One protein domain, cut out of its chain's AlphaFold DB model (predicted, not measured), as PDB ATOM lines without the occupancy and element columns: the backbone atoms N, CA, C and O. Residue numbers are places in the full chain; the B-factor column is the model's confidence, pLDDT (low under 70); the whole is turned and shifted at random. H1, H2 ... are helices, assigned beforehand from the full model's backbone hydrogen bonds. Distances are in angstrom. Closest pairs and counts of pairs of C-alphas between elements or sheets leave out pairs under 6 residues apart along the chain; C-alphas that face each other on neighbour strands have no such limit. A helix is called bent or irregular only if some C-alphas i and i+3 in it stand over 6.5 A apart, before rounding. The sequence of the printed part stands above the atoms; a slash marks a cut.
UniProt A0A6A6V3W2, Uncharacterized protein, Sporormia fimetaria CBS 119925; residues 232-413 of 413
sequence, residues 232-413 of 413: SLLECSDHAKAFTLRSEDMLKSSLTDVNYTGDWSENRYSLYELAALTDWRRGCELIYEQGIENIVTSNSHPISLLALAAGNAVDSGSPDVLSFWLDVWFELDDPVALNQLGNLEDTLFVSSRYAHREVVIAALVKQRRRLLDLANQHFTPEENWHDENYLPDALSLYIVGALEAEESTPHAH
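AT A GLANCE: This is residues 232 to 413 of the 413 residues of an uncharacterized protein of Sporormia fimetaria CBS 119925 (UniProt A0A6A6V3W2). Helical hairpins stacked one after another make a double row: H1, H3, H5 and H8 stand in one row, and their partners H2, H4, H6 and H9 in the other, with the short H7 beside residues 325 to 329 of H6. H9, the longest helix, runs on as an arm past the stack, and H10 packs on its far part, residues 368 to 378; residues 407 to 413 stick out there. The printed part has 182 residues with ten named helices, H1 to H10 in order, and no named strand; the class is all helix. The whole is only just loose, close to compact: the radius of gyration of the C-alphas is 19.5 A, and the C-alphas span 68 by 47 by 25 A along their three main axes, a flat outline.

IN THESE COORDINATES: H1 holds residues 238 to 244 and begins at C-alpha 238, (-10.670, -47.173, 20.733). H2 holds residues 248 to 255, H3 residues 271 to 277 and H4 residues 281 to 289. H5, residues 305 to 316, is 15.9 A long from first to last C-alpha, and H6, residues 320 to 331, is 17.1 A. H7 holds residues 335 to 341 and H8 residues 344 to 351. H9, residues 357 to 378, measures 31.7 A, from C-alpha 357 at (-3.042, -13.939, 19.290) to C-alpha 378 at (27.337, -16.834, 10.667). H10, residues 392 to 408, measures 24.1 A and ends at C-alpha 408, (28.039, -28.764, 1.453); it is irregular, with C-alphas 394 and 397 7.2 A apart.

HOW THE PARTS SIT: H5 and H6 are the hubs, touching four helices each. They form a hairpin at a shallow tilt of 23 degrees, opposite ways, and their closest C-alphas, of Ala 309 and Leu 322, are 5.1 A apart. On from H5, H3 touches it and runs the same way at a shallow tilt of 34.7 degrees, only just short of steep, closest at the C-alphas of Ala 276 and Ala 309, 5.1 A. H3 and H4 are a hairpin, closest at the C-alphas of Ala 275 and Cys 284, 5.6 A. H4 touches residues 320 to 324 of H6, closest at the C-alphas of Arg 281 and Val 321, 4.9 A. H1 and H2 are a hairpin at a steep tilt of 37 degrees, only just past shallow, closest at the C-alphas of Ala 242 and Leu 251, 5.2 A. H1 touches H3, closest at the C-alphas of Phe 243 and Ala 275, 6.5 A. H8 touches H5 and runs the same way at 25 degrees, a shallow tilt, closest at the C-alphas of Ala 307 and Thr 347, 4.5 A. H8 and H9 are a hairpin at a shallow tilt of 10 degrees, closest at the C-alphas of Ser 351 and Arg 357, 5.3 A. H6 and H7 are a hairpin that only just touches, with 3 pairs of C-alphas within 8 A, closest at those of Trp 329 and Leu 338, 6.7 A. H10 touches H9 at a steep tilt of 44 degrees, the same way, closest at the C-alphas of Arg 368 and Pro 392, 6.2 A. H10 is apart from H5, H6, H7 and H8, among others. Every O i to N i+4 pair is within hydrogen-bond range in H1, H2, H3, H4, H5, H7, H8 and H9; H6 has 6 of 8 and H10 11 of 13.

THE WHOLE: The C-alphas farthest apart, of Ser 232 and Glu 382, are 68.1 A from each other. The printed part has no cut, and it ends at residue 413, the chain's last. The links H2 to H3, H4 to H5 and H9 to H10 are long, with 15, 15 and 13 residues. The mean pLDDT of the printed part is 82.0, and 38 residues are under 70, among them residues 258 to 267, 383 to 399 and 409 to 413.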
ATOM      1  N   SER A 232     -20.596 -46.702  25.266       84.69
ATOM      2  CA  SER A 232     -21.565 -47.485  24.491       84.69
ATOM      3  C   SER A 232     -22.189 -46.727  23.312       84.69
ATOM      4  O   SER A 232     -22.650 -47.363  22.365       84.69
ATOM      5  N   LEU A 233     -22.207 -45.392  23.350       85.62
ATOM      6  CA  LEU A 233     -22.782 -44.547  22.301       85.62
ATOM      7  C   LEU A 233     -21.778 -44.216  21.188       85.62
ATOM      8  O   LEU A 233     -22.140 -43.584  20.196       85.62
ATOM      9  N   LEU A 234     -20.520 -44.629  21.338       84.94
ATOM     10  CA  LEU A 234     -19.441 -44.313  20.415       84.94
ATOM     11  C   LEU A 234     -19.150 -45.513  19.511       84.94
ATOM     12  O   LEU A 234     -18.505 -46.485  19.911       84.94
ATOM     13  N   GLU A 235     -19.591 -45.427  18.258       83.88
ATOM     14  CA  GLU A 235     -19.243 -46.385  17.203       83.88
ATOM     15  C   GLU A 235     -17.974 -45.921  16.473       83.88
ATOM     16  O   GLU A 235     -17.973 -45.639  15.272       83.88
ATOM     17  N   CYS A 236     -16.878 -45.805  17.221       81.75
ATOM     18  CA  CYS A 236     -15.578 -45.387  16.708       81.75
ATOM     19  C   CYS A 236     -14.443 -46.284  17.223       81.75
ATOM     20  O   CYS A 236     -14.664 -47.197  18.025       81.75
ATOM     21  N   SER A 237     -13.230 -46.049  16.716       82.50
ATOM     22  CA  SER A 237     -12.024 -46.744  17.170       82.50
ATOM     23  C   SER A 237     -11.732 -46.451  18.645       82.50
ATOM     24  O   SER A 237     -12.126 -45.413  19.180       82.50
ATOM     25  N   ASP A 238     -10.998 -47.342  19.312       84.25
ATOM     26  CA  ASP A 238     -10.670 -47.173  20.733       84.25
ATOM     27  C   ASP A 238      -9.840 -45.909  21.003       84.25
ATOM     28  O   ASP A 238      -9.978 -45.295  22.059       84.25
ATOM     29  N   HIS A 239      -9.035 -45.450  20.039       82.62
ATOM     30  CA  HIS A 239      -8.326 -44.171  20.130       82.62
ATOM     31  C   HIS A 239      -9.297 -43.005  20.121       82.62
ATOM     32  O   HIS A 239      -9.213 -42.148  20.993       82.62
ATOM     33  N   ALA A 240     -10.237 -42.992  19.176       82.19
ATOM     34  CA  ALA A 240     -11.260 -41.964  19.126       82.19
ATOM     35  C   ALA A 240     -12.034 -41.914  20.445       82.19
ATOM     36  O   ALA A 240     -12.139 -40.839  21.025       82.19
ATOM     37  N   LYS A 241     -12.434 -43.073  20.990       85.88
ATOM     38  CA  LYS A 241     -13.028 -43.165  22.332       85.88
ATOM     39  C   LYS A 241     -12.102 -42.631  23.422       85.88
ATOM     40  O   LYS A 241     -12.576 -41.958  24.331       85.88
ATOM     41  N   ALA A 242     -10.797 -42.892  23.349       89.69
ATOM     42  CA  ALA A 242      -9.834 -42.382  24.319       89.69
ATOM     43  C   ALA A 242      -9.786 -40.847  24.321       89.69
ATOM     44  O   ALA A 242      -9.855 -40.256  25.397       89.69
ATOM     45  N   PHE A 243      -9.754 -40.195  23.151       86.94
ATOM     46  CA  PHE A 243      -9.900 -38.734  23.064       86.94
ATOM     47  C   PHE A 243     -11.277 -38.292  23.530       86.94
ATOM     48  O   PHE A 243     -11.387 -37.301  24.250       86.94
ATOM     49  N   THR A 244     -12.314 -39.063  23.188       79.81
ATOM     50  CA  THR A 244     -13.680 -38.709  23.541       79.81
ATOM     51  C   THR A 244     -13.898 -38.625  25.036       79.81
ATOM     52  O   THR A 244     -14.453 -37.662  25.565       79.81
ATOM     53  N   LEU A 245     -13.448 -39.667  25.713       85.31
ATOM     54  CA  LEU A 245     -13.599 -39.846  27.142       85.31
ATOM     55  C   LEU A 245     -12.451 -39.182  27.912       85.31
ATOM     56  O   LEU A 245     -12.431 -39.255  29.139       85.31
ATOM     57  N   ARG A 246     -11.488 -38.563  27.205       89.31
ATOM     58  CA  ARG A 246     -10.206 -38.077  27.743       89.31
ATOM     59  C   ARG A 246      -9.540 -39.125  28.651       89.31
ATOM     60  O   ARG A 246      -9.040 -38.815  29.733       89.31
ATOM     61  N   SER A 247      -9.583 -40.385  28.222       92.12
ATOM     62  CA  SER A 247      -9.113 -41.547  28.976       92.12
ATOM     63  C   SER A 247      -7.641 -41.816  28.684       92.12
ATOM     64  O   SER A 247      -7.287 -42.370  27.641       92.12
ATOM     65  N   GLU A 248      -6.768 -41.439  29.621       95.06
ATOM     66  CA  GLU A 248      -5.330 -41.704  29.504       95.06
ATOM     67  C   GLU A 248      -5.013 -43.196  29.395       95.06
ATOM     68  O   GLU A 248      -4.104 -43.566  28.661       95.06
ATOM     69  N   ASP A 249      -5.738 -44.051  30.117       93.69
ATOM     70  CA  ASP A 249      -5.465 -45.490  30.144       93.69
ATOM     71  C   ASP A 249      -5.797 -46.143  28.800       93.69
ATOM     72  O   ASP A 249      -5.009 -46.942  28.288       93.69
ATOM     73  N   MET A 250      -6.925 -45.757  28.188       91.19
ATOM     74  CA  MET A 250      -7.283 -46.216  26.843       91.19
ATOM     75  C   MET A 250      -6.278 -45.713  25.811       91.19
ATOM     76  O   MET A 250      -5.841 -46.496  24.974       91.19
ATOM     77  N   LEU A 251      -5.869 -44.440  25.904       92.31
ATOM     78  CA  LEU A 251      -4.875 -43.867  24.998       92.31
ATOM     79  C   LEU A 251      -3.525 -44.581  25.143       92.31
ATOM     80  O   LEU A 251      -2.965 -45.041  24.160       92.31
ATOM     81  N   LYS A 252      -3.013 -44.762  26.363       92.69
ATOM     82  CA  LYS A 252      -1.754 -45.490  26.596       92.69
ATOM     83  C   LYS A 252      -1.838 -46.920  26.073       92.69
ATOM     84  O   LYS A 252      -0.926 -47.359  25.382       92.69
ATOM     85  N   SER A 253      -2.932 -47.632  26.352       89.44
ATOM     86  CA  SER A 253      -3.126 -48.987  25.833       89.44
ATOM     87  C   SER A 253      -3.137 -49.013  24.305       89.44
ATOM     88  O   SER A 253      -2.594 -49.943  23.717       89.44
ATOM     89  N   SER A 254      -3.742 -48.019  23.661       87.19
ATOM     90  CA  SER A 254      -3.881 -47.973  22.208       87.19
ATOM     91  C   SER A 254      -2.609 -47.501  21.492       87.19
ATOM     92  O   SER A 254      -2.377 -47.886  20.347       87.19
ATOM     93  N   LEU A 255      -1.749 -46.735  22.174       88.38
ATOM     94  CA  LEU A 255      -0.427 -46.321  21.691       88.38
ATOM     95  C   LEU A 255       0.612 -47.455  21.734       88.38
ATOM     96  O   LEU A 255       1.592 -47.404  21.000       88.38
ATOM     97  N   THR A 256       0.404 -48.499  22.549       87.56
ATOM     98  CA  THR A 256       1.314 -49.665  22.576       87.56
ATOM     99  C   THR A 256       1.223 -50.557  21.330       87.56
ATOM    100  O   THR A 256       2.103 -51.393  21.115       87.56
ATOM    101  N   ASP A 257       0.194 -50.389  20.493       82.00
ATOM    102  CA  ASP A 257       0.022 -51.157  19.257       82.00
ATOM    103  C   ASP A 257       0.736 -50.483  18.069       82.00
ATOM    104  O   ASP A 257       0.177 -49.641  17.362       82.00
ATOM    105  N   VAL A 258       1.994 -50.877  17.842       68.50
ATOM    106  CA  VAL A 258       2.884 -50.337  16.792       68.50
ATOM    107  C   VAL A 258       2.327 -50.535  15.377       68.50
ATOM    108  O   VAL A 258       2.612 -49.739  14.488       68.50
ATOM    109  N   ASN A 259       1.522 -51.576  15.141       68.38
ATOM    110  CA  ASN A 259       0.947 -51.805  13.811       68.38
ATOM    111  C   ASN A 259      -0.152 -50.788  13.486       68.38
ATOM    112  O   ASN A 259      -0.429 -50.532  12.317       68.38
ATOM    113  N   TYR A 260      -0.773 -50.212  14.514       63.94
ATOM    114  CA  TYR A 260      -1.909 -49.318  14.361       63.94
ATOM    115  C   TYR A 260      -1.496 -47.846  14.248       63.94
ATOM    116  O   TYR A 260      -2.207 -47.055  13.636       63.94
ATOM    117  N   THR A 261      -0.314 -47.464  14.750       62.69
ATOM    118  CA  THR A 261       0.194 -46.085  14.637       62.69
ATOM    119  C   THR A 261       0.524 -45.659  13.200       62.69
ATOM    120  O   THR A 261       0.800 -44.481  12.969       62.69
ATOM    121  N   GLY A 262       0.473 -46.580  12.229       58.75
ATOM    122  CA  GLY A 262       0.738 -46.321  10.812       58.75
ATOM    123  C   GLY A 262      -0.480 -46.322   9.876       58.75
ATOM    124  O   GLY A 262      -0.384 -45.730   8.802       58.75
ATOM    125  N   ASP A 263      -1.613 -46.943  10.236       59.72
ATOM    126  CA  ASP A 263      -2.774 -47.100   9.335       59.72
ATOM    127  C   ASP A 263      -3.946 -46.191   9.734       59.72
ATOM    128  O   ASP A 263      -4.973 -46.614  10.260       59.72
ATOM    129  N   TRP A 264      -3.778 -44.894   9.471       63.91
ATOM    130  CA  TRP A 264      -4.801 -43.870   9.718       63.91
ATOM    131  C   TRP A 264      -5.792 -43.710   8.563       63.91
ATOM    132  O   TRP A 264      -6.608 -42.794   8.583       63.91
ATOM    133  N   SER A 265      -5.734 -44.573   7.546       60.62
ATOM    134  CA  SER A 265      -6.505 -44.405   6.310       60.62
ATOM    135  C   SER A 265      -8.024 -44.441   6.519       60.62
ATOM    136  O   SER A 265      -8.771 -43.874   5.719       60.62
ATOM    137  N   GLU A 266      -8.487 -45.073   7.600       62.69
ATOM    138  CA  GLU A 266      -9.909 -45.163   7.937       62.69
ATOM    139  C   GLU A 266     -10.441 -43.941   8.703       62.69
ATOM    140  O   GLU A 266     -11.655 -43.744   8.746       62.69
ATOM    141  N   ASN A 267      -9.566 -43.100   9.267       66.81
ATOM    142  CA  ASN A 267      -9.962 -41.937  10.059       66.81
ATOM    143  C   ASN A 267      -9.656 -40.636   9.313       66.81
ATOM    144  O   ASN A 267      -8.576 -40.453   8.762       66.81
ATOM    145  N   ARG A 268     -10.591 -39.681   9.344       74.75
ATOM    146  CA  ARG A 268     -10.357 -38.343   8.774       74.75
ATOM    147  C   ARG A 268      -9.352 -37.497   9.540       74.75
ATOM    148  O   ARG A 268      -8.938 -36.481   9.001       74.75
ATOM    149  N   TYR A 269      -9.031 -37.874  10.773       82.62
ATOM    150  CA  TYR A 269      -8.160 -37.116  11.658       82.62
ATOM    151  C   TYR A 269      -7.081 -38.023  12.243       82.62
ATOM    152  O   TYR A 269      -7.366 -39.162  12.627       82.62
ATOM    153  N   SER A 270      -5.857 -37.514  12.342       85.88
ATOM    154  CA  SER A 270      -4.780 -38.161  13.090       85.88
ATOM    155  C   SER A 270      -4.970 -38.011  14.602       85.88
ATOM    156  O   SER A 270      -5.782 -37.209  15.065       85.88
ATOM    157  N   LEU A 271      -4.206 -38.761  15.407       86.88
ATOM    158  CA  LEU A 271      -4.260 -38.639  16.874       86.88
ATOM    159  C   LEU A 271      -3.914 -37.228  17.346       86.88
ATOM    160  O   LEU A 271      -4.536 -36.723  18.277       86.88
ATOM    161  N   TYR A 272      -2.940 -36.593  16.694       89.06
ATOM    162  CA  TYR A 272      -2.547 -35.227  17.003       89.06
ATOM    163  C   TYR A 272      -3.669 -34.242  16.669       89.06
ATOM    164  O   TYR A 272      -3.994 -33.391  17.495       89.06
ATOM    165  N   GLU A 273      -4.318 -34.403  15.513       88.69
ATOM    166  CA  GLU A 273      -5.470 -33.584  15.126       88.69
ATOM    167  C   GLU A 273      -6.648 -33.783  16.090       88.69
ATOM    168  O   GLU A 273      -7.241 -32.802  16.526       88.69
ATOM    169  N   LEU A 274      -6.947 -35.021  16.500       87.00
ATOM    170  CA  LEU A 274      -7.987 -35.316  17.495       87.00
ATOM    171  C   LEU A 274      -7.664 -34.706  18.865       87.00
ATOM    172  O   LEU A 274      -8.534 -34.096  19.486       87.00
ATOM    173  N   ALA A 275      -6.424 -34.830  19.340       90.06
ATOM    174  CA  ALA A 275      -5.982 -34.222  20.595       90.06
ATOM    175  C   ALA A 275      -6.091 -32.689  20.547       90.06
ATOM    176  O   ALA A 275      -6.562 -32.063  21.501       90.06
ATOM    177  N   ALA A 276      -5.714 -32.099  19.407       89.50
ATOM    178  CA  ALA A 276      -5.789 -30.665  19.180       89.50
ATOM    179  C   ALA A 276      -7.232 -30.158  19.107       89.50
ATOM    180  O   ALA A 276      -7.554 -29.179  19.775       89.50
ATOM    181  N   LEU A 277      -8.106 -30.851  18.369       85.50
ATOM    182  CA  LEU A 277      -9.541 -30.557  18.260       85.50
ATOM    183  C   LEU A 277     -10.285 -30.717  19.583       85.50
ATOM    184  O   LEU A 277     -11.285 -30.046  19.817       85.50
ATOM    185  N   THR A 278      -9.815 -31.613  20.450       84.50
ATOM    186  CA  THR A 278     -10.467 -31.892  21.735       84.50
ATOM    187  C   THR A 278      -9.984 -31.020  22.886       84.50
ATOM    188  O   THR A 278     -10.446 -31.217  24.010       84.50
ATOM    189  N   ASP A 279      -9.089 -30.060  22.629       88.62
ATOM    190  CA  ASP A 279      -8.395 -29.249  23.644       88.62
ATOM    191  C   ASP A 279      -7.851 -30.117  24.797       88.62
ATOM    192  O   ASP A 279      -8.055 -29.841  25.984       88.62
ATOM    193  N   TRP A 280      -7.246 -31.263  24.463       91.94
ATOM    194  CA  TRP A 280      -6.740 -32.208  25.456       91.94
ATOM    195  C   TRP A 280      -5.214 -32.218  25.479       91.94
ATOM    196  O   TRP A 280      -4.567 -33.129  24.962       91.94
ATOM    197  N   ARG A 281      -4.632 -31.220  26.157       94.50
ATOM    198  CA  ARG A 281      -3.173 -31.067  26.308       94.50
ATOM    199  C   ARG A 281      -2.475 -32.347  26.763       94.50
ATOM    200  O   ARG A 281      -1.491 -32.746  26.153       94.50
ATOM    201  N   ARG A 282      -3.000 -33.023  27.792       95.44
ATOM    202  CA  ARG A 282      -2.387 -34.264  28.288       95.44
ATOM    203  C   ARG A 282      -2.414 -35.387  27.247       95.44
ATOM    204  O   ARG A 282      -1.487 -36.187  27.200       95.44
ATOM    205  N   GLY A 283      -3.436 -35.424  26.393       94.19
ATOM    206  CA  GLY A 283      -3.477 -36.317  25.238       94.19
ATOM    207  C   GLY A 283      -2.329 -36.034  24.268       94.19
ATOM    208  O   GLY A 283      -1.617 -36.962  23.904       94.19
ATOM    209  N   CYS A 284      -2.090 -34.761  23.922       93.94
ATOM    210  CA  CYS A 284      -0.953 -34.361  23.082       93.94
ATOM    211  C   CYS A 284       0.392 -34.793  23.687       93.94
ATOM    212  O   CYS A 284       1.206 -35.396  22.993       93.94
ATOM    213  N   GLU A 285       0.597 -34.532  24.983       95.25
ATOM    214  CA  GLU A 285       1.814 -34.916  25.710       95.25
ATOM    215  C   GLU A 285       2.042 -36.430  25.669       95.25
ATOM    216  O   GLU A 285       3.139 -36.865  25.350       95.25
ATOM    217  N   LEU A 286       1.009 -37.242  25.919       94.88
ATOM    218  CA  LEU A 286       1.127 -38.704  25.895       94.88
ATOM    219  C   LEU A 286       1.506 -39.250  24.516       94.88
ATOM    220  O   LEU A 286       2.296 -40.186  24.438       94.88
ATOM    221  N   ILE A 287       0.949 -38.692  23.438       92.25
ATOM    222  CA  ILE A 287       1.293 -39.112  22.072       92.25
ATOM    223  C   ILE A 287       2.749 -38.727  21.767       92.25
ATOM    224  O   ILE A 287       3.501 -39.548  21.242       92.25
ATOM    225  N   TYR A 288       3.156 -37.511  22.147       91.31
ATOM    226  CA  TYR A 288       4.510 -37.001  21.935       91.31
ATOM    227  C   TYR A 288       5.563 -37.776  22.752       91.31
ATOM    228  O   TYR A 288       6.580 -38.200  22.208       91.31
ATOM    229  N   GLU A 289       5.286 -38.062  24.031       91.69
ATOM    230  CA  GLU A 289       6.135 -38.856  24.939       91.69
ATOM    231  C   GLU A 289       6.411 -40.277  24.412       91.69
ATOM    232  O   GLU A 289       7.449 -40.857  24.729       91.69
ATOM    233  N   GLN A 290       5.503 -40.856  23.615       89.12
ATOM    234  CA  GLN A 290       5.690 -42.183  23.011       89.12
ATOM    235  C   GLN A 290       6.613 -42.178  21.785       89.12
ATOM    236  O   GLN A 290       6.835 -43.236  21.200       89.12
ATOM    237  N   GLY A 291       7.152 -41.022  21.386       82.81
ATOM    238  CA  GLY A 291       8.040 -40.936  20.229       82.81
ATOM    239  C   GLY A 291       7.327 -41.323  18.934       82.81
ATOM    240  O   GLY A 291       7.912 -41.967  18.066       82.81
ATOM    241  N   ILE A 292       6.046 -40.966  18.794       75.94
ATOM    242  CA  ILE A 292       5.362 -41.041  17.498       75.94
ATOM    243  C   ILE A 292       5.902 -39.877  16.659       75.94
ATOM    244  O   ILE A 292       5.292 -38.813  16.560       75.94
ATOM    245  N   GLU A 293       7.113 -40.093  16.137       62.97
ATOM    246  CA  GLU A 293       7.990 -39.098  15.506       62.97
ATOM    247  C   GLU A 293       7.367 -38.477  14.253       62.97
ATOM    248  O   GLU A 293       7.610 -37.316  13.941       62.97
ATOM    249  N   ASN A 294       6.495 -39.216  13.567       68.56
ATOM    250  CA  ASN A 294       5.790 -38.687  12.412       68.56
ATOM    251  C   ASN A 294       4.517 -37.981  12.885       68.56
ATOM    252  O   ASN A 294       3.509 -38.636  13.172       68.56
ATOM    253  N   ILE A 295       4.545 -36.646  12.923       74.12
ATOM    254  CA  ILE A 295       3.358 -35.795  13.094       74.12
ATOM    255  C   ILE A 295       2.506 -35.890  11.823       74.12
ATOM    256  O   ILE A 295       2.338 -34.946  11.066       74.12
ATOM    257  N   VAL A 296       1.963 -37.068  11.530       73.12
ATOM    258  CA  VAL A 296       1.165 -37.269  10.322       73.12
ATOM    259  C   VAL A 296      -0.147 -36.515  10.498       73.12
ATOM    260  O   VAL A 296      -0.994 -36.910  11.294       73.12
ATOM    261  N   THR A 297      -0.315 -35.416   9.772       72.94
ATOM    262  CA  THR A 297      -1.620 -34.786   9.570       72.94
ATOM    263  C   THR A 297      -2.367 -35.527   8.468       72.94
ATOM    264  O   THR A 297      -1.771 -36.164   7.590       72.94
ATOM    265  N   SER A 298      -3.694 -35.521   8.536       71.25
ATOM    266  CA  SER A 298      -4.502 -36.204   7.535       71.25
ATOM    267  C   SER A 298      -4.460 -35.432   6.209       71.25
ATOM    268  O   SER A 298      -4.677 -34.224   6.154       71.25
ATOM    269  N   ASN A 299      -4.267 -36.129   5.086       68.88
ATOM    270  CA  ASN A 299      -4.357 -35.494   3.760       68.88
ATOM    271  C   ASN A 299      -5.766 -34.946   3.457       68.88
ATOM    272  O   ASN A 299      -5.959 -34.209   2.488       68.88
ATOM    273  N   SER A 300      -6.771 -35.334   4.246       66.69
ATOM    274  CA  SER A 300      -8.149 -34.878   4.104       66.69
ATOM    275  C   SER A 300      -8.331 -33.405   4.445       66.69
ATOM    276  O   SER A 300      -9.282 -32.806   3.933       66.69
ATOM    277  N   HIS A 301      -7.481 -32.815   5.291       68.25
ATOM    278  CA  HIS A 301      -7.613 -31.428   5.730       68.25
ATOM    279  C   HIS A 301      -6.294 -30.668   5.536       68.25
ATOM    280  O   HIS A 301      -5.319 -30.955   6.213       68.25
ATOM    281  N   PRO A 302      -6.248 -29.646   4.660       74.50
ATOM    282  CA  PRO A 302      -5.028 -28.878   4.399       74.50
ATOM    283  C   PRO A 302      -4.675 -27.894   5.533       74.50
ATOM    284  O   PRO A 302      -3.937 -26.940   5.307       74.50
ATOM    285  N   ILE A 303      -5.250 -28.066   6.726       83.94
ATOM    286  CA  ILE A 303      -5.033 -27.188   7.877       83.94
ATOM    287  C   ILE A 303      -3.919 -27.807   8.715       83.94
ATOM    288  O   ILE A 303      -4.003 -28.972   9.093       83.94
ATOM    289  N   SER A 304      -2.882 -27.026   9.006       90.81
ATOM    290  CA  SER A 304      -1.779 -27.476   9.849       90.81
ATOM    291  C   SER A 304      -2.212 -27.690  11.303       90.81
ATOM    292  O   SER A 304      -3.199 -27.108  11.762       90.81
ATOM    293  N   LEU A 305      -1.454 -28.488  12.060       91.31
ATOM    294  CA  LEU A 305      -1.794 -28.772  13.455       91.31
ATOM    295  C   LEU A 305      -1.822 -27.504  14.324       91.31
ATOM    296  O   LEU A 305      -2.710 -27.358  15.163       91.31
ATOM    297  N   LEU A 306      -0.897 -26.564  14.103       93.38
ATOM    298  CA  LEU A 306      -0.882 -25.281  14.807       93.38
ATOM    299  C   LEU A 306      -2.087 -24.413  14.447       93.38
ATOM    300  O   LEU A 306      -2.692 -23.824  15.338       93.38
ATOM    301  N   ALA A 307      -2.478 -24.362  13.171       91.94
ATOM    302  CA  ALA A 307      -3.675 -23.637  12.754       91.94
ATOM    303  C   ALA A 307      -4.944 -24.251  13.368       91.94
ATOM    304  O   ALA A 307      -5.831 -23.520  13.809       91.94
ATOM    305  N   LEU A 308      -5.003 -25.583  13.464       90.19
ATOM    306  CA  LEU A 308      -6.088 -26.316  14.113       90.19
ATOM    307  C   LEU A 308      -6.145 -26.035  15.621       90.19
ATOM    308  O   LEU A 308      -7.202 -25.683  16.142       90.19
ATOM    309  N   ALA A 309      -5.005 -26.126  16.310       92.38
ATOM    310  CA  ALA A 309      -4.880 -25.811  17.730       92.38
ATOM    311  C   ALA A 309      -5.194 -24.337  18.018       92.38
ATOM    312  O   ALA A 309      -5.803 -24.032  19.037       92.38
ATOM    313  N   ALA A 310      -4.824 -23.419  17.120       91.94
ATOM    314  CA  ALA A 310      -5.165 -22.007  17.236       91.94
ATOM    315  C   ALA A 310      -6.661 -21.761  17.047       91.94
ATOM    316  O   ALA A 310      -7.237 -21.027  17.844       91.94
ATOM    317  N   GLY A 311      -7.295 -22.388  16.050       88.56
ATOM    318  CA  GLY A 311      -8.750 -22.355  15.895       88.56
ATOM    319  C   GLY A 311      -9.447 -22.859  17.157       88.56
ATOM    320  O   GLY A 311     -10.242 -22.148  17.757       88.56
ATOM    321  N   ASN A 312      -9.038 -24.017  17.668       86.19
ATOM    322  CA  ASN A 312      -9.658 -24.556  18.872       86.19
ATOM    323  C   ASN A 312      -9.348 -23.742  20.147       86.19
ATOM    324  O   ASN A 312     -10.186 -23.650  21.040       86.19
ATOM    325  N   ALA A 313      -8.175 -23.110  20.254       88.56
ATOM    326  CA  ALA A 313      -7.846 -22.229  21.379       88.56
ATOM    327  C   ALA A 313      -8.759 -21.000  21.430       88.56
ATOM    328  O   ALA A 313      -9.159 -20.545  22.501       88.56
ATOM    329  N   VAL A 314      -9.111 -20.473  20.258       85.75
ATOM    330  CA  VAL A 314     -10.109 -19.414  20.116       85.75
ATOM    331  C   VAL A 314     -11.471 -19.881  20.606       85.75
ATOM    332  O   VAL A 314     -12.144 -19.157  21.341       85.75
ATOM    333  N   ASP A 315     -11.853 -21.082  20.192       80.38
ATOM    334  CA  ASP A 315     -13.185 -21.625  20.403       80.38
ATOM    335  C   ASP A 315     -13.401 -22.001  21.875       80.38
ATOM    336  O   ASP A 315     -14.382 -21.588  22.497       80.38
ATOM    337  N   SER A 316     -12.430 -22.693  22.469       83.00
ATOM    338  CA  SER A 316     -12.415 -23.098  23.880       83.00
ATOM    339  C   SER A 316     -12.084 -21.961  24.857       83.00
ATOM    340  O   SER A 316     -12.411 -22.049  26.045       83.00
ATOM    341  N   GLY A 317     -11.426 -20.895  24.385       86.69
ATOM    342  CA  GLY A 317     -10.853 -19.840  25.228       86.69
ATOM    343  C   GLY A 317      -9.619 -20.283  26.029       86.69
ATOM    344  O   GLY A 317      -9.265 -19.635  27.019       86.69
ATOM    345  N   SER A 318      -8.998 -21.399  25.640       89.75
ATOM    346  CA  SER A 318      -7.851 -22.019  26.302       89.75
ATOM    347  C   SER A 318      -6.653 -22.065  25.348       89.75
ATOM    348  O   SER A 318      -6.702 -22.751  24.330       89.75
ATOM    349  N   PRO A 319      -5.535 -21.376  25.641       93.62
ATOM    350  CA  PRO A 319      -4.343 -21.441  24.806       93.62
ATOM    351  C   PRO A 319      -3.461 -22.655  25.124       93.62
ATOM    352  O   PRO A 319      -2.342 -22.713  24.622       93.62
ATOM    353  N   ASP A 320      -3.885 -23.584  25.984       94.12
ATOM    354  CA  ASP A 320      -2.997 -24.590  26.579       94.12
ATOM    355  C   ASP A 320      -2.423 -25.562  25.545       94.12
ATOM    356  O   ASP A 320      -1.212 -25.790  25.521       94.12
ATOM    357  N   VAL A 321      -3.274 -26.105  24.671       94.50
ATOM    358  CA  VAL A 321      -2.843 -26.992  23.583       94.50
ATOM    359  C   VAL A 321      -2.023 -26.240  22.537       94.50
ATOM    360  O   VAL A 321      -1.007 -26.755  22.074       94.50
ATOM    361  N   LEU A 322      -2.420 -25.011  22.190       95.62
ATOM    362  CA  LEU A 322      -1.650 -24.166  21.276       95.62
ATOM    363  C   LEU A 322      -0.252 -23.877  21.839       95.62
ATOM    364  O   LEU A 322       0.735 -24.000  21.124       95.62
ATOM    365  N   SER A 323      -0.161 -23.529  23.122       96.56
ATOM    366  CA  SER A 323       1.108 -23.228  23.792       96.56
ATOM    367  C   SER A 323       2.011 -24.454  23.829       96.56
ATOM    368  O   SER A 323       3.184 -24.339  23.496       96.56
ATOM    369  N   PHE A 324       1.456 -25.632  24.143       96.44
ATOM    370  CA  PHE A 324       2.190 -26.895  24.072       96.44
ATOM    371  C   PHE A 324       2.807 -27.113  22.683       96.44
ATOM    372  O   PHE A 324       4.006 -27.354  22.575       96.44
ATOM    373  N   TRP A 325       2.018 -26.973  21.614       95.56
ATOM    374  CA  TRP A 325       2.530 -27.179  20.258       95.56
ATOM    375  C   TRP A 325       3.538 -26.117  19.822       95.56
ATOM    376  O   TRP A 325       4.465 -26.440  19.086       95.56
ATOM    377  N   LEU A 326       3.398 -24.874  20.285       96.12
ATOM    378  CA  LEU A 326       4.394 -23.827  20.051       96.12
ATOM    379  C   LEU A 326       5.709 -24.117  20.780       96.12
ATOM    380  O   LEU A 326       6.768 -23.835  20.226       96.12
ATOM    381  N   ASP A 327       5.663 -24.681  21.988       95.56
ATOM    382  CA  ASP A 327       6.866 -25.098  22.710       95.56
ATOM    383  C   ASP A 327       7.572 -26.242  21.968       95.56
ATOM    384  O   ASP A 327       8.753 -26.106  21.644       95.56
ATOM    385  N   VAL A 328       6.824 -27.284  21.578       94.06
ATOM    386  CA  VAL A 328       7.331 -28.405  20.761       94.06
ATOM    387  C   VAL A 328       7.919 -27.913  19.436       94.06
ATOM    388  O   VAL A 328       8.974 -28.383  19.019       94.06
ATOM    389  N   TRP A 329       7.295 -26.929  18.783       94.06
ATOM    390  CA  TRP A 329       7.782 -26.368  17.519       94.06
ATOM    391  C   TRP A 329       9.225 -25.848  17.619       94.06
ATOM    392  O   TRP A 329       9.990 -25.982  16.672       94.06
ATOM    393  N   PHE A 330       9.634 -25.285  18.765       93.19
ATOM    394  CA  PHE A 330      11.010 -24.806  18.955       93.19
ATOM    395  C   PHE A 330      12.024 -25.906  19.290       93.19
ATOM    396  O   PHE A 330      13.226 -25.637  19.204       93.19
ATOM    397  N   GLU A 331      11.552 -27.084  19.698       92.94
ATOM    398  CA  GLU A 331      12.366 -28.257  20.039       92.94
ATOM    399  C   GLU A 331      12.610 -29.176  18.834       92.94
ATOM    400  O   GLU A 331      13.529 -29.990  18.864       92.94
ATOM    401  N   LEU A 332      11.804 -29.050  17.778       90.12
ATOM    402  CA  LEU A 332      11.937 -29.855  16.570       90.12
ATOM    403  C   LEU A 332      13.002 -29.294  15.628       90.12
ATOM    404  O   LEU A 332      12.962 -28.124  15.248       90.12
ATOM    405  N   ASP A 333      13.883 -30.184  15.177       87.88
ATOM    406  CA  ASP A 333      14.869 -29.905  14.130       87.88
ATOM    407  C   ASP A 333      14.496 -30.555  12.779       87.88
ATOM    408  O   ASP A 333      15.109 -30.245  11.761       87.88
ATOM    409  N   ASP A 334      13.486 -31.439  12.736       87.62
ATOM    410  CA  ASP A 334      13.041 -32.108  11.505       87.62
ATOM    411  C   ASP A 334      12.148 -31.191  10.637       87.62
ATOM    412  O   ASP A 334      11.036 -30.837  11.053       87.62
ATOM    413  N   PRO A 335      12.566 -30.849   9.401       87.12
ATOM    414  CA  PRO A 335      11.770 -30.025   8.495       87.12
ATOM    415  C   PRO A 335      10.411 -30.634   8.134       87.12
ATOM    416  O   PRO A 335       9.458 -29.891   7.887       87.12
ATOM    417  N   VAL A 336      10.297 -31.968   8.086       87.00
ATOM    418  CA  VAL A 336       9.036 -32.637   7.734       87.00
ATOM    419  C   VAL A 336       8.018 -32.463   8.859       87.00
ATOM    420  O   VAL A 336       6.902 -32.004   8.594       87.00
ATOM    421  N   ALA A 337       8.413 -32.738  10.104       88.44
ATOM    422  CA  ALA A 337       7.589 -32.497  11.286       88.44
ATOM    423  C   ALA A 337       7.202 -31.015  11.440       88.44
ATOM    424  O   ALA A 337       6.037 -30.708  11.702       88.44
ATOM    425  N   LEU A 338       8.135 -30.081  11.212       90.19
ATOM    426  CA  LEU A 338       7.848 -28.640  11.241       90.19
ATOM    427  C   LEU A 338       6.815 -28.236  10.179       90.19
ATOM    428  O   LEU A 338       5.890 -27.477  10.472       90.19
ATOM    429  N   ASN A 339       6.918 -28.771   8.960       88.75
ATOM    430  CA  ASN A 339       5.945 -28.507   7.899       88.75
ATOM    431  C   ASN A 339       4.553 -29.077   8.231       88.75
ATOM    432  O   ASN A 339       3.542 -28.451   7.917       88.75
ATOM    433  N   GLN A 340       4.488 -30.236   8.892       87.56
ATOM    434  CA  GLN A 340       3.230 -30.839   9.348       87.56
ATOM    435  C   GLN A 340       2.586 -30.061  10.507       87.56
ATOM    436  O   GLN A 340       1.368 -29.853  10.513       87.56
ATOM    437  N   LEU A 341       3.390 -29.571  11.461       92.31
ATOM    438  CA  LEU A 341       2.916 -28.643  12.492       92.31
ATOM    439  C   LEU A 341       2.387 -27.344  11.888       92.31
ATOM    440  O   LEU A 341       1.390 -26.804  12.370       92.31
ATOM    441  N   GLY A 342       3.021 -26.877  10.817       92.69
ATOM    442  CA  GLY A 342       2.697 -25.648  10.112       92.69
ATOM    443  C   GLY A 342       3.581 -24.474  10.508       92.69
ATOM    444  O   GLY A 342       4.444 -24.561  11.382       92.69
ATOM    445  N   ASN A 343       3.350 -23.345   9.842       92.06
ATOM    446  CA  ASN A 343       4.076 -22.107  10.097       92.06
ATOM    447  C   ASN A 343       3.315 -21.189  11.075       92.06
ATOM    448  O   ASN A 343       2.099 -21.306  11.294       92.06
ATOM    449  N   LEU A 344       4.058 -20.278  11.700       93.62
ATOM    450  CA  LEU A 344       3.528 -19.376  12.718       93.62
ATOM    451  C   LEU A 344       2.683 -18.248  12.103       93.62
ATOM    452  O   LEU A 344       1.794 -17.720  12.768       93.62
ATOM    453  N   GLU A 345       2.916 -17.898  10.842       91.31
ATOM    454  CA  GLU A 345       2.213 -16.853  10.099       91.31
ATOM    455  C   GLU A 345       0.765 -17.238   9.773       91.31
ATOM    456  O   GLU A 345      -0.153 -16.458  10.035       91.31
ATOM    457  N   ASP A 346       0.535 -18.454   9.279       90.25
ATOM    458  CA  ASP A 346      -0.792 -19.024   9.031       90.25
ATOM    459  C   ASP A 346      -1.547 -19.184  10.352       90.25
ATOM    460  O   ASP A 346      -2.726 -18.839  10.466       90.25
ATOM    461  N   THR A 347      -0.841 -19.621  11.395       92.56
ATOM    462  CA  THR A 347      -1.377 -19.712  12.758       92.56
ATOM    463  C   THR A 347      -1.782 -18.331  13.292       92.56
ATOM    464  O   THR A 347      -2.841 -18.168  13.914       92.56
ATOM    465  N   LEU A 348      -0.984 -17.294  13.015       92.81
ATOM    466  CA  LEU A 348      -1.322 -15.911  13.343       92.81
ATOM    467  C   LEU A 348      -2.534 -15.437  12.537       92.81
ATOM    468  O   LEU A 348      -3.405 -14.771  13.090       92.81
ATOM    469  N   PHE A 349      -2.626 -15.789  11.254       90.25
ATOM    470  CA  PHE A 349      -3.770 -15.444  10.416       90.25
ATOM    471  C   PHE A 349      -5.073 -16.026  10.978       90.25
ATOM    472  O   PHE A 349      -6.051 -15.287  11.126       90.25
ATOM    473  N   VAL A 350      -5.072 -17.302  11.378       88.00
ATOM    474  CA  VAL A 350      -6.231 -17.963  12.004       88.00
ATOM    475  C   VAL A 350      -6.588 -17.317  13.349       88.00
ATOM    476  O   VAL A 350      -7.752 -16.992  13.588       88.00
ATOM    477  N   SER A 351      -5.596 -17.037  14.200       87.50
ATOM    478  CA  SER A 351      -5.813 -16.423  15.525       87.50
ATOM    479  C   SER A 351      -6.067 -14.906  15.495       87.50
ATOM    480  O   SER A 351      -6.519 -14.335  16.489       87.50
ATOM    481  N   SER A 352      -5.830 -14.230  14.364       82.19
ATOM    482  CA  SER A 352      -5.881 -12.760  14.237       82.19
ATOM    483  C   SER A 352      -7.226 -12.139  14.621       82.19
ATOM    484  O   SER A 352      -7.290 -10.967  15.002       82.19
ATOM    485  N   ARG A 353      -8.304 -12.922  14.536       76.56
ATOM    486  CA  ARG A 353      -9.677 -12.484  14.801       76.56
ATOM    487  C   ARG A 353     -10.103 -12.643  16.265       76.56
ATOM    488  O   ARG A 353     -11.244 -12.310  16.581       76.56
ATOM    489  N   TYR A 354      -9.226 -13.122  17.151       77.56
ATOM    490  CA  TYR A 354      -9.665 -13.718  18.411       77.56
ATOM    491  C   TYR A 354      -8.700 -13.540  19.597       77.56
ATOM    492  O   TYR A 354      -7.617 -12.954  19.488       77.56
ATOM    493  N   ALA A 355      -9.129 -14.033  20.765       69.81
ATOM    494  CA  ALA A 355      -8.294 -14.148  21.957       69.81
ATOM    495  C   ALA A 355      -7.104 -15.091  21.684       69.81
ATOM    496  O   ALA A 355      -7.193 -15.975  20.842       69.81
ATOM    497  N   HIS A 356      -5.984 -14.895  22.387       86.38
ATOM    498  CA  HIS A 356      -4.748 -15.703  22.301       86.38
ATOM    499  C   HIS A 356      -3.770 -15.408  21.152       86.38
ATOM    500  O   HIS A 356      -2.684 -15.986  21.138       86.38
ATOM    501  N   ARG A 357      -4.038 -14.421  20.281       91.56
ATOM    502  CA  ARG A 357      -3.042 -13.939  19.290       91.56
ATOM    503  C   ARG A 357      -1.684 -13.577  19.909       91.56
ATOM    504  O   ARG A 357      -0.653 -13.680  19.260       91.56
ATOM    505  N   GLU A 358      -1.683 -13.138  21.168       92.69
ATOM    506  CA  GLU A 358      -0.477 -12.735  21.898       92.69
ATOM    507  C   GLU A 358       0.488 -13.904  22.106       92.69
ATOM    508  O   GLU A 358       1.698 -13.700  22.057       92.69
ATOM    509  N   VAL A 359      -0.034 -15.128  22.261       95.19
ATOM    510  CA  VAL A 359       0.775 -16.348  22.398       95.19
ATOM    511  C   VAL A 359       1.520 -16.631  21.092       95.19
ATOM    512  O   VAL A 359       2.729 -16.856  21.100       95.19
ATOM    513  N   VAL A 360       0.829 -16.515  19.953       94.75
ATOM    514  CA  VAL A 360       1.435 -16.694  18.622       94.75
ATOM    515  C   VAL A 360       2.429 -15.572  18.308       94.75
ATOM    516  O   VAL A 360       3.522 -15.833  17.814       94.75
ATOM    517  N   ILE A 361       2.103 -14.319  18.649       93.75
ATOM    518  CA  ILE A 361       3.027 -13.183  18.496       93.75
ATOM    519  C   ILE A 361       4.287 -13.395  19.343       93.75
ATOM    520  O   ILE A 361       5.390 -13.139  18.863       93.75
ATOM    521  N   ALA A 362       4.155 -13.876  20.580       94.94
ATOM    522  CA  ALA A 362       5.301 -14.179  21.430       94.94
ATOM    523  C   ALA A 362       6.194 -15.267  20.811       94.94
ATOM    524  O   ALA A 362       7.418 -15.116  20.809       94.94
ATOM    525  N   ALA A 363       5.596 -16.309  20.223       95.31
ATOM    526  CA  ALA A 363       6.327 -17.330  19.479       95.31
ATOM    527  C   ALA A 363       7.046 -16.744  18.249       95.31
ATOM    528  O   ALA A 363       8.249 -16.935  18.110       95.31
ATOM    529  N   LEU A 364       6.378 -15.935  17.421       93.31
ATOM    530  CA  LEU A 364       7.009 -15.255  16.278       93.31
ATOM    531  C   LEU A 364       8.189 -14.369  16.701       93.31
ATOM    532  O   LEU A 364       9.250 -14.378  16.078       93.31
ATOM    533  N   VAL A 365       8.045 -13.618  17.796       92.75
ATOM    534  CA  VAL A 365       9.140 -12.806  18.348       92.75
ATOM    535  C   VAL A 365      10.307 -13.693  18.792       92.75
ATOM    536  O   VAL A 365      11.462 -13.347  18.537       92.75
ATOM    537  N   LYS A 366      10.034 -14.839  19.426       94.06
ATOM    538  CA  LYS A 366      11.055 -15.821  19.822       94.06
ATOM    539  C   LYS A 366      11.772 -16.411  18.598       94.06
ATOM    540  O   LYS A 366      13.001 -16.449  18.597       94.06
ATOM    541  N   GLN A 367      11.039 -16.783  17.548       91.19
ATOM    542  CA  GLN A 367      11.598 -17.275  16.282       91.19
ATOM    543  C   GLN A 367      12.517 -16.235  15.634       91.19
ATOM    544  O   GLN A 367      13.665 -16.538  15.319       91.19
ATOM    545  N   ARG A 368      12.054 -14.986  15.506       88.44
ATOM    546  CA  ARG A 368      12.844 -13.894  14.918       88.44
ATOM    547  C   ARG A 368      14.120 -13.593  15.694       88.44
ATOM    548  O   ARG A 368      15.144 -13.314  15.081       88.44
ATOM    549  N   ARG A 369      14.083 -13.670  17.030       89.38
ATOM    550  CA  ARG A 369      15.290 -13.534  17.862       89.38
ATOM    551  C   ARG A 369      16.284 -14.662  17.601       89.38
ATOM    552  O   ARG A 369      17.446 -14.368  17.375       89.38
ATOM    553  N   ARG A 370      15.827 -15.919  17.535       88.62
ATOM    554  CA  ARG A 370      16.693 -17.064  17.199       88.62
ATOM    555  C   ARG A 370      17.324 -16.907  15.811       88.62
ATOM    556  O   ARG A 370      18.512 -17.164  15.665       88.62
ATOM    557  N   LEU A 371      16.560 -16.445  14.818       84.25
ATOM    558  CA  LEU A 371      17.088 -16.167  13.476       84.25
ATOM    559  C   LEU A 371      18.132 -15.047  13.485       84.25
ATOM    560  O   LEU A 371      19.154 -15.170  12.820       84.25
ATOM    561  N   LEU A 372      17.900 -13.981  14.253       84.19
ATOM    562  CA  LEU A 372      18.868 -12.899  14.419       84.19
ATOM    563  C   LEU A 372      20.148 -13.387  15.111       84.19
ATOM    564  O   LEU A 372      21.243 -13.035  14.685       84.19
ATOM    565  N   ASP A 373      20.023 -14.210  16.149       87.44
ATOM    566  CA  ASP A 373      21.170 -14.780  16.857       87.44
ATOM    567  C   ASP A 373      21.996 -15.694  15.942       87.44
ATOM    568  O   ASP A 373      23.222 -15.621  15.970       87.44
ATOM    569  N   LEU A 374      21.342 -16.505  15.101       84.69
ATOM    570  CA  LEU A 374      22.007 -17.317  14.075       84.69
ATOM    571  C   LEU A 374      22.676 -16.440  13.012       84.69
ATOM    572  O   LEU A 374      23.832 -16.665  12.672       84.69
ATOM    573  N   ALA A 375      21.997 -15.399  12.528       81.81
ATOM    574  CA  ALA A 375      22.586 -14.484  11.560       81.81
ATOM    575  C   ALA A 375      23.859 -13.823  12.117       81.81
ATOM    576  O   ALA A 375      24.904 -13.838  11.478       81.81
ATOM    577  N   ASN A 376      23.814 -13.346  13.361       84.25
ATOM    578  CA  ASN A 376      24.975 -12.766  14.038       84.25
ATOM    579  C   ASN A 376      26.126 -13.759  14.269       84.25
ATOM    580  O   ASN A 376      27.257 -13.325  14.481       84.25
ATOM    581  N   GLN A 377      25.853 -15.067  14.282       86.88
ATOM    582  CA  GLN A 377      26.879 -16.104  14.420       86.88
ATOM    583  C   GLN A 377      27.573 -16.423  13.092       86.88
ATOM    584  O   GLN A 377      28.771 -16.694  13.103       86.88
ATOM    585  N   HIS A 378      26.841 -16.379  11.973       83.12
ATOM    586  CA  HIS A 378      27.337 -16.834  10.667       83.12
ATOM    587  C   HIS A 378      27.698 -15.701   9.694       83.12
ATOM    588  O   HIS A 378      28.495 -15.920   8.786       83.12
ATOM    589  N   PHE A 379      27.169 -14.490   9.876       80.19
ATOM    590  CA  PHE A 379      27.468 -13.342   9.017       80.19
ATOM    591  C   PHE A 379      28.391 -12.347   9.714       80.19
ATOM    592  O   PHE A 379      28.273 -12.062  10.908       80.19
ATOM    593  N   THR A 380      29.319 -11.773   8.951       81.19
ATOM    594  CA  THR A 380      30.134 -10.661   9.444       81.19
ATOM    595  C   THR A 380      29.277  -9.400   9.639       81.19
ATOM    596  O   THR A 380      28.248  -9.246   8.984       81.19
ATOM    597  N   PRO A 381      29.690  -8.432  10.479       76.75
ATOM    598  CA  PRO A 381      28.972  -7.159  10.637       76.75
ATOM    599  C   PRO A 381      28.747  -6.389   9.323       76.75
ATOM    600  O   PRO A 381      27.841  -5.569   9.244       76.75
ATOM    601  N   GLU A 382      29.576  -6.645   8.310       73.31
ATOM    602  CA  GLU A 382      29.511  -6.044   6.972       73.31
ATOM    603  C   GLU A 382      28.498  -6.765   6.062       73.31
ATOM    604  O   GLU A 382      27.903  -6.144   5.183       73.31
ATOM    605  N   GLU A 383      28.268  -8.058   6.303       68.88
ATOM    606  CA  GLU A 383      27.228  -8.883   5.672       68.88
ATOM    607  C   GLU A 383      25.899  -8.833   6.435       68.88
ATOM    608  O   GLU A 383      24.862  -9.224   5.906       68.88
ATOM    609  N   ASN A 384      25.904  -8.324   7.665       63.16
ATOM    610  CA  ASN A 384      24.711  -8.056   8.450       63.16
ATOM    611  C   ASN A 384      24.083  -6.730   7.994       63.16
ATOM    612  O   ASN A 384      24.319  -5.664   8.563       63.16
ATOM    613  N   TRP A 385      23.247  -6.798   6.954       61.44
ATOM    614  CA  TRP A 385      22.459  -5.685   6.396       61.44
ATOM    615  C   TRP A 385      21.318  -5.233   7.329       61.44
ATOM    616  O   TRP A 385      20.172  -5.071   6.908       61.44
ATOM    617  N   HIS A 386      21.602  -5.049   8.616       57.97
ATOM    618  CA  HIS A 386      20.638  -4.565   9.596       57.97
ATOM    619  C   HIS A 386      20.494  -3.046   9.486       57.97
ATOM    620  O   HIS A 386      21.001  -2.287  10.307       57.97
ATOM    621  N   ASP A 387      19.768  -2.587   8.471       58.00
ATOM    622  CA  ASP A 387      18.987  -1.367   8.654       58.00
ATOM    623  C   ASP A 387      17.903  -1.711   9.693       58.00
ATOM    624  O   ASP A 387      17.209  -2.721   9.538       58.00
ATOM    625  N   GLU A 388      17.765  -0.921  10.765       56.56
ATOM    626  CA  GLU A 388      16.815  -1.154  11.878       56.56
ATOM    627  C   GLU A 388      15.353  -1.313  11.406       56.56
ATOM    628  O   GLU A 388      14.473  -1.717  12.167       56.56
ATOM    629  N   ASN A 389      15.096  -1.014  10.132       54.50
ATOM    630  CA  ASN A 389      13.809  -1.096   9.461       54.50
ATOM    631  C   ASN A 389      13.542  -2.420   8.716       54.50
ATOM    632  O   ASN A 389      12.430  -2.601   8.215       54.50
ATOM    633  N   TYR A 390      14.508  -3.342   8.606       59.72
ATOM    634  CA  TYR A 390      14.312  -4.616   7.900       59.72
ATOM    635  C   TYR A 390      13.809  -5.735   8.824       59.72
ATOM    636  O   TYR A 390      14.380  -6.019   9.875       59.72
ATOM    637  N   LEU A 391      12.728  -6.404   8.408       57.78
ATOM    638  CA  LEU A 391      12.192  -7.578   9.100       57.78
ATOM    639  C   LEU A 391      13.125  -8.788   8.883       57.78
ATOM    640  O   LEU A 391      13.396  -9.117   7.725       57.78
ATOM    641  N   PRO A 392      13.566  -9.487   9.950       59.41
ATOM    642  CA  PRO A 392      14.432 -10.671   9.857       59.41
ATOM    643  C   PRO A 392      13.916 -11.756   8.901       59.41
ATOM    644  O   PRO A 392      14.699 -12.457   8.268       59.41
ATOM    645  N   ASP A 393      12.597 -11.856   8.737       61.06
ATOM    646  CA  ASP A 393      11.940 -12.849   7.882       61.06
ATOM    647  C   ASP A 393      12.344 -12.712   6.405       61.06
ATOM    648  O   ASP A 393      12.456 -13.713   5.703       61.06
ATOM    649  N   ALA A 394      12.642 -11.492   5.937       58.84
ATOM    650  CA  ALA A 394      13.115 -11.246   4.571       58.84
ATOM    651  C   ALA A 394      14.537 -11.786   4.323       58.84
ATOM    652  O   ALA A 394      14.928 -11.989   3.174       58.84
ATOM    653  N   LEU A 395      15.299 -12.028   5.396       61.19
ATOM    654  CA  LEU A 395      16.659 -12.566   5.361       61.19
ATOM    655  C   LEU A 395      16.705 -14.075   5.633       61.19
ATOM    656  O   LEU A 395      17.738 -14.692   5.394       61.19
ATOM    657  N   SER A 396      15.599 -14.687   6.069       67.00
ATOM    658  CA  SER A 396      15.531 -16.118   6.407       67.00
ATOM    659  C   SER A 396      16.044 -17.029   5.285       67.00
ATOM    660  O   SER A 396      16.857 -17.910   5.541       67.00
ATOM    661  N   LEU A 397      15.667 -16.761   4.029       64.81
ATOM    662  CA  LEU A 397      16.139 -17.514   2.859       64.81
ATOM    663  C   LEU A 397      17.654 -17.386   2.630       64.81
ATOM    664  O   LEU A 397      18.287 -18.344   2.194       64.81
ATOM    665  N   TYR A 398      18.242 -16.225   2.931       64.81
ATOM    666  CA  TYR A 398      19.688 -16.013   2.820       64.81
ATOM    667  C   TYR A 398      20.449 -16.719   3.943       64.81
ATOM    668  O   TYR A 398      21.489 -17.317   3.683       64.81
ATOM    669  N   ILE A 399      19.913 -16.692   5.168       66.56
ATOM    670  CA  ILE A 399      20.475 -17.408   6.322       66.56
ATOM    671  C   ILE A 399      20.473 -18.917   6.051       66.56
ATOM    672  O   ILE A 399      21.507 -19.561   6.187       66.56
ATOM    673  N   VAL A 400      19.340 -19.469   5.604       70.81
ATOM    674  CA  VAL A 400      19.221 -20.897   5.263       70.81
ATOM    675  C   VAL A 400      20.192 -21.274   4.144       70.81
ATOM    676  O   VAL A 400      20.938 -22.237   4.289       70.81
ATOM    677  N   GLY A 401      20.264 -20.477   3.073       72.38
ATOM    678  CA  GLY A 401      21.195 -20.739   1.975       72.38
ATOM    679  C   GLY A 401      22.672 -20.691   2.387       72.38
ATOM    680  O   GLY A 401      23.479 -21.443   1.843       72.38
ATOM    681  N   ALA A 402      23.043 -19.843   3.352       71.75
ATOM    682  CA  ALA A 402      24.405 -19.802   3.885       71.75
ATOM    683  C   ALA A 402      24.738 -21.050   4.721       71.75
ATOM    684  O   ALA A 402      25.821 -21.609   4.564       71.75
ATOM    685  N   LEU A 403      23.796 -21.525   5.543       73.88
ATOM    686  CA  LEU A 403      23.957 -22.748   6.339       73.88
ATOM    687  C   LEU A 403      24.088 -23.997   5.450       73.88
ATOM    688  O   LEU A 403      24.992 -24.807   5.644       73.88
ATOM    689  N   GLU A 404      23.252 -24.117   4.415       78.31
ATOM    690  CA  GLU A 404      23.342 -25.216   3.441       78.31
ATOM    691  C   GLU A 404      24.672 -25.191   2.657       78.31
ATOM    692  O   GLU A 404      25.223 -26.237   2.291       78.31
ATOM    693  N   ALA A 405      25.226 -23.999   2.399       78.62
ATOM    694  CA  ALA A 405      26.522 -23.838   1.743       78.62
ATOM    695  C   ALA A 405      27.702 -24.270   2.639       78.62
ATOM    696  O   ALA A 405      28.659 -24.871   2.138       78.62
ATOM    697  N   GLU A 406      27.630 -24.016   3.951       75.69
ATOM    698  CA  GLU A 406      28.620 -24.500   4.926       75.69
ATOM    699  C   GLU A 406      28.600 -26.031   5.044       75.69
ATOM    700  O   GLU A 406      29.659 -26.658   5.002       75.69
ATOM    701  N   GLU A 407      27.423 -26.663   5.102       74.81
ATOM    702  CA  GLU A 407      27.320 -28.132   5.181       74.81
ATOM    703  C   GLU A 407      27.800 -28.845   3.907       74.81
ATOM    704  O   GLU A 407      28.313 -29.965   3.954       74.81
ATOM    705  N   SER A 408      27.650 -28.200   2.749       76.69
ATOM    706  CA  SER A 408      28.039 -28.764   1.453       76.69
ATOM    707  C   SER A 408      29.504 -28.521   1.084       76.69
ATOM    708  O   SER A 408      29.980 -29.092   0.095       76.69
ATOM    709  N   THR A 409      30.258 -27.734   1.863       69.69
ATOM    710  CA  THR A 409      31.699 -27.585   1.641       69.69
ATOM    711  C   THR A 409      32.423 -28.808   2.219       69.69
ATOM    712  O   THR A 409      32.463 -28.975   3.437       69.69
ATOM    713  N   PRO A 410      33.018 -29.698   1.398       58.19
ATOM    714  CA  PRO A 410      33.677 -30.883   1.925       58.19
ATOM    715  C   PRO A 410      34.853 -30.440   2.794       58.19
ATOM    716  O   PRO A 410      35.777 -29.789   2.300       58.19
ATOM    717  N   HIS A 411      34.818 -30.789   4.083       52.50
ATOM    718  CA  HIS A 411      35.949 -30.597   4.981       52.50
ATOM    719  C   HIS A 411      37.161 -31.343   4.412       52.50
ATOM    720  O   HIS A 411      37.304 -32.558   4.555       52.50
ATOM    721  N   ALA A 412      38.017 -30.606   3.708       50.50
ATOM    722  CA  ALA A 412      39.303 -31.083   3.249       50.50
ATOM    723  C   ALA A 412      40.201 -31.240   4.481       50.50
ATOM    724  O   ALA A 412      40.764 -30.262   4.976       50.50
ATOM    725  N   HIS A 413      40.260 -32.466   5.003       42.00
ATOM    726  CA  HIS A 413      41.254 -32.896   5.984       42.00
ATOM    727  C   HIS A 413      42.585 -33.242   5.321       42.00
ATOM    728  O   HIS A 413      42.565 -33.888   4.246       42.00
TER     729      HIS A 413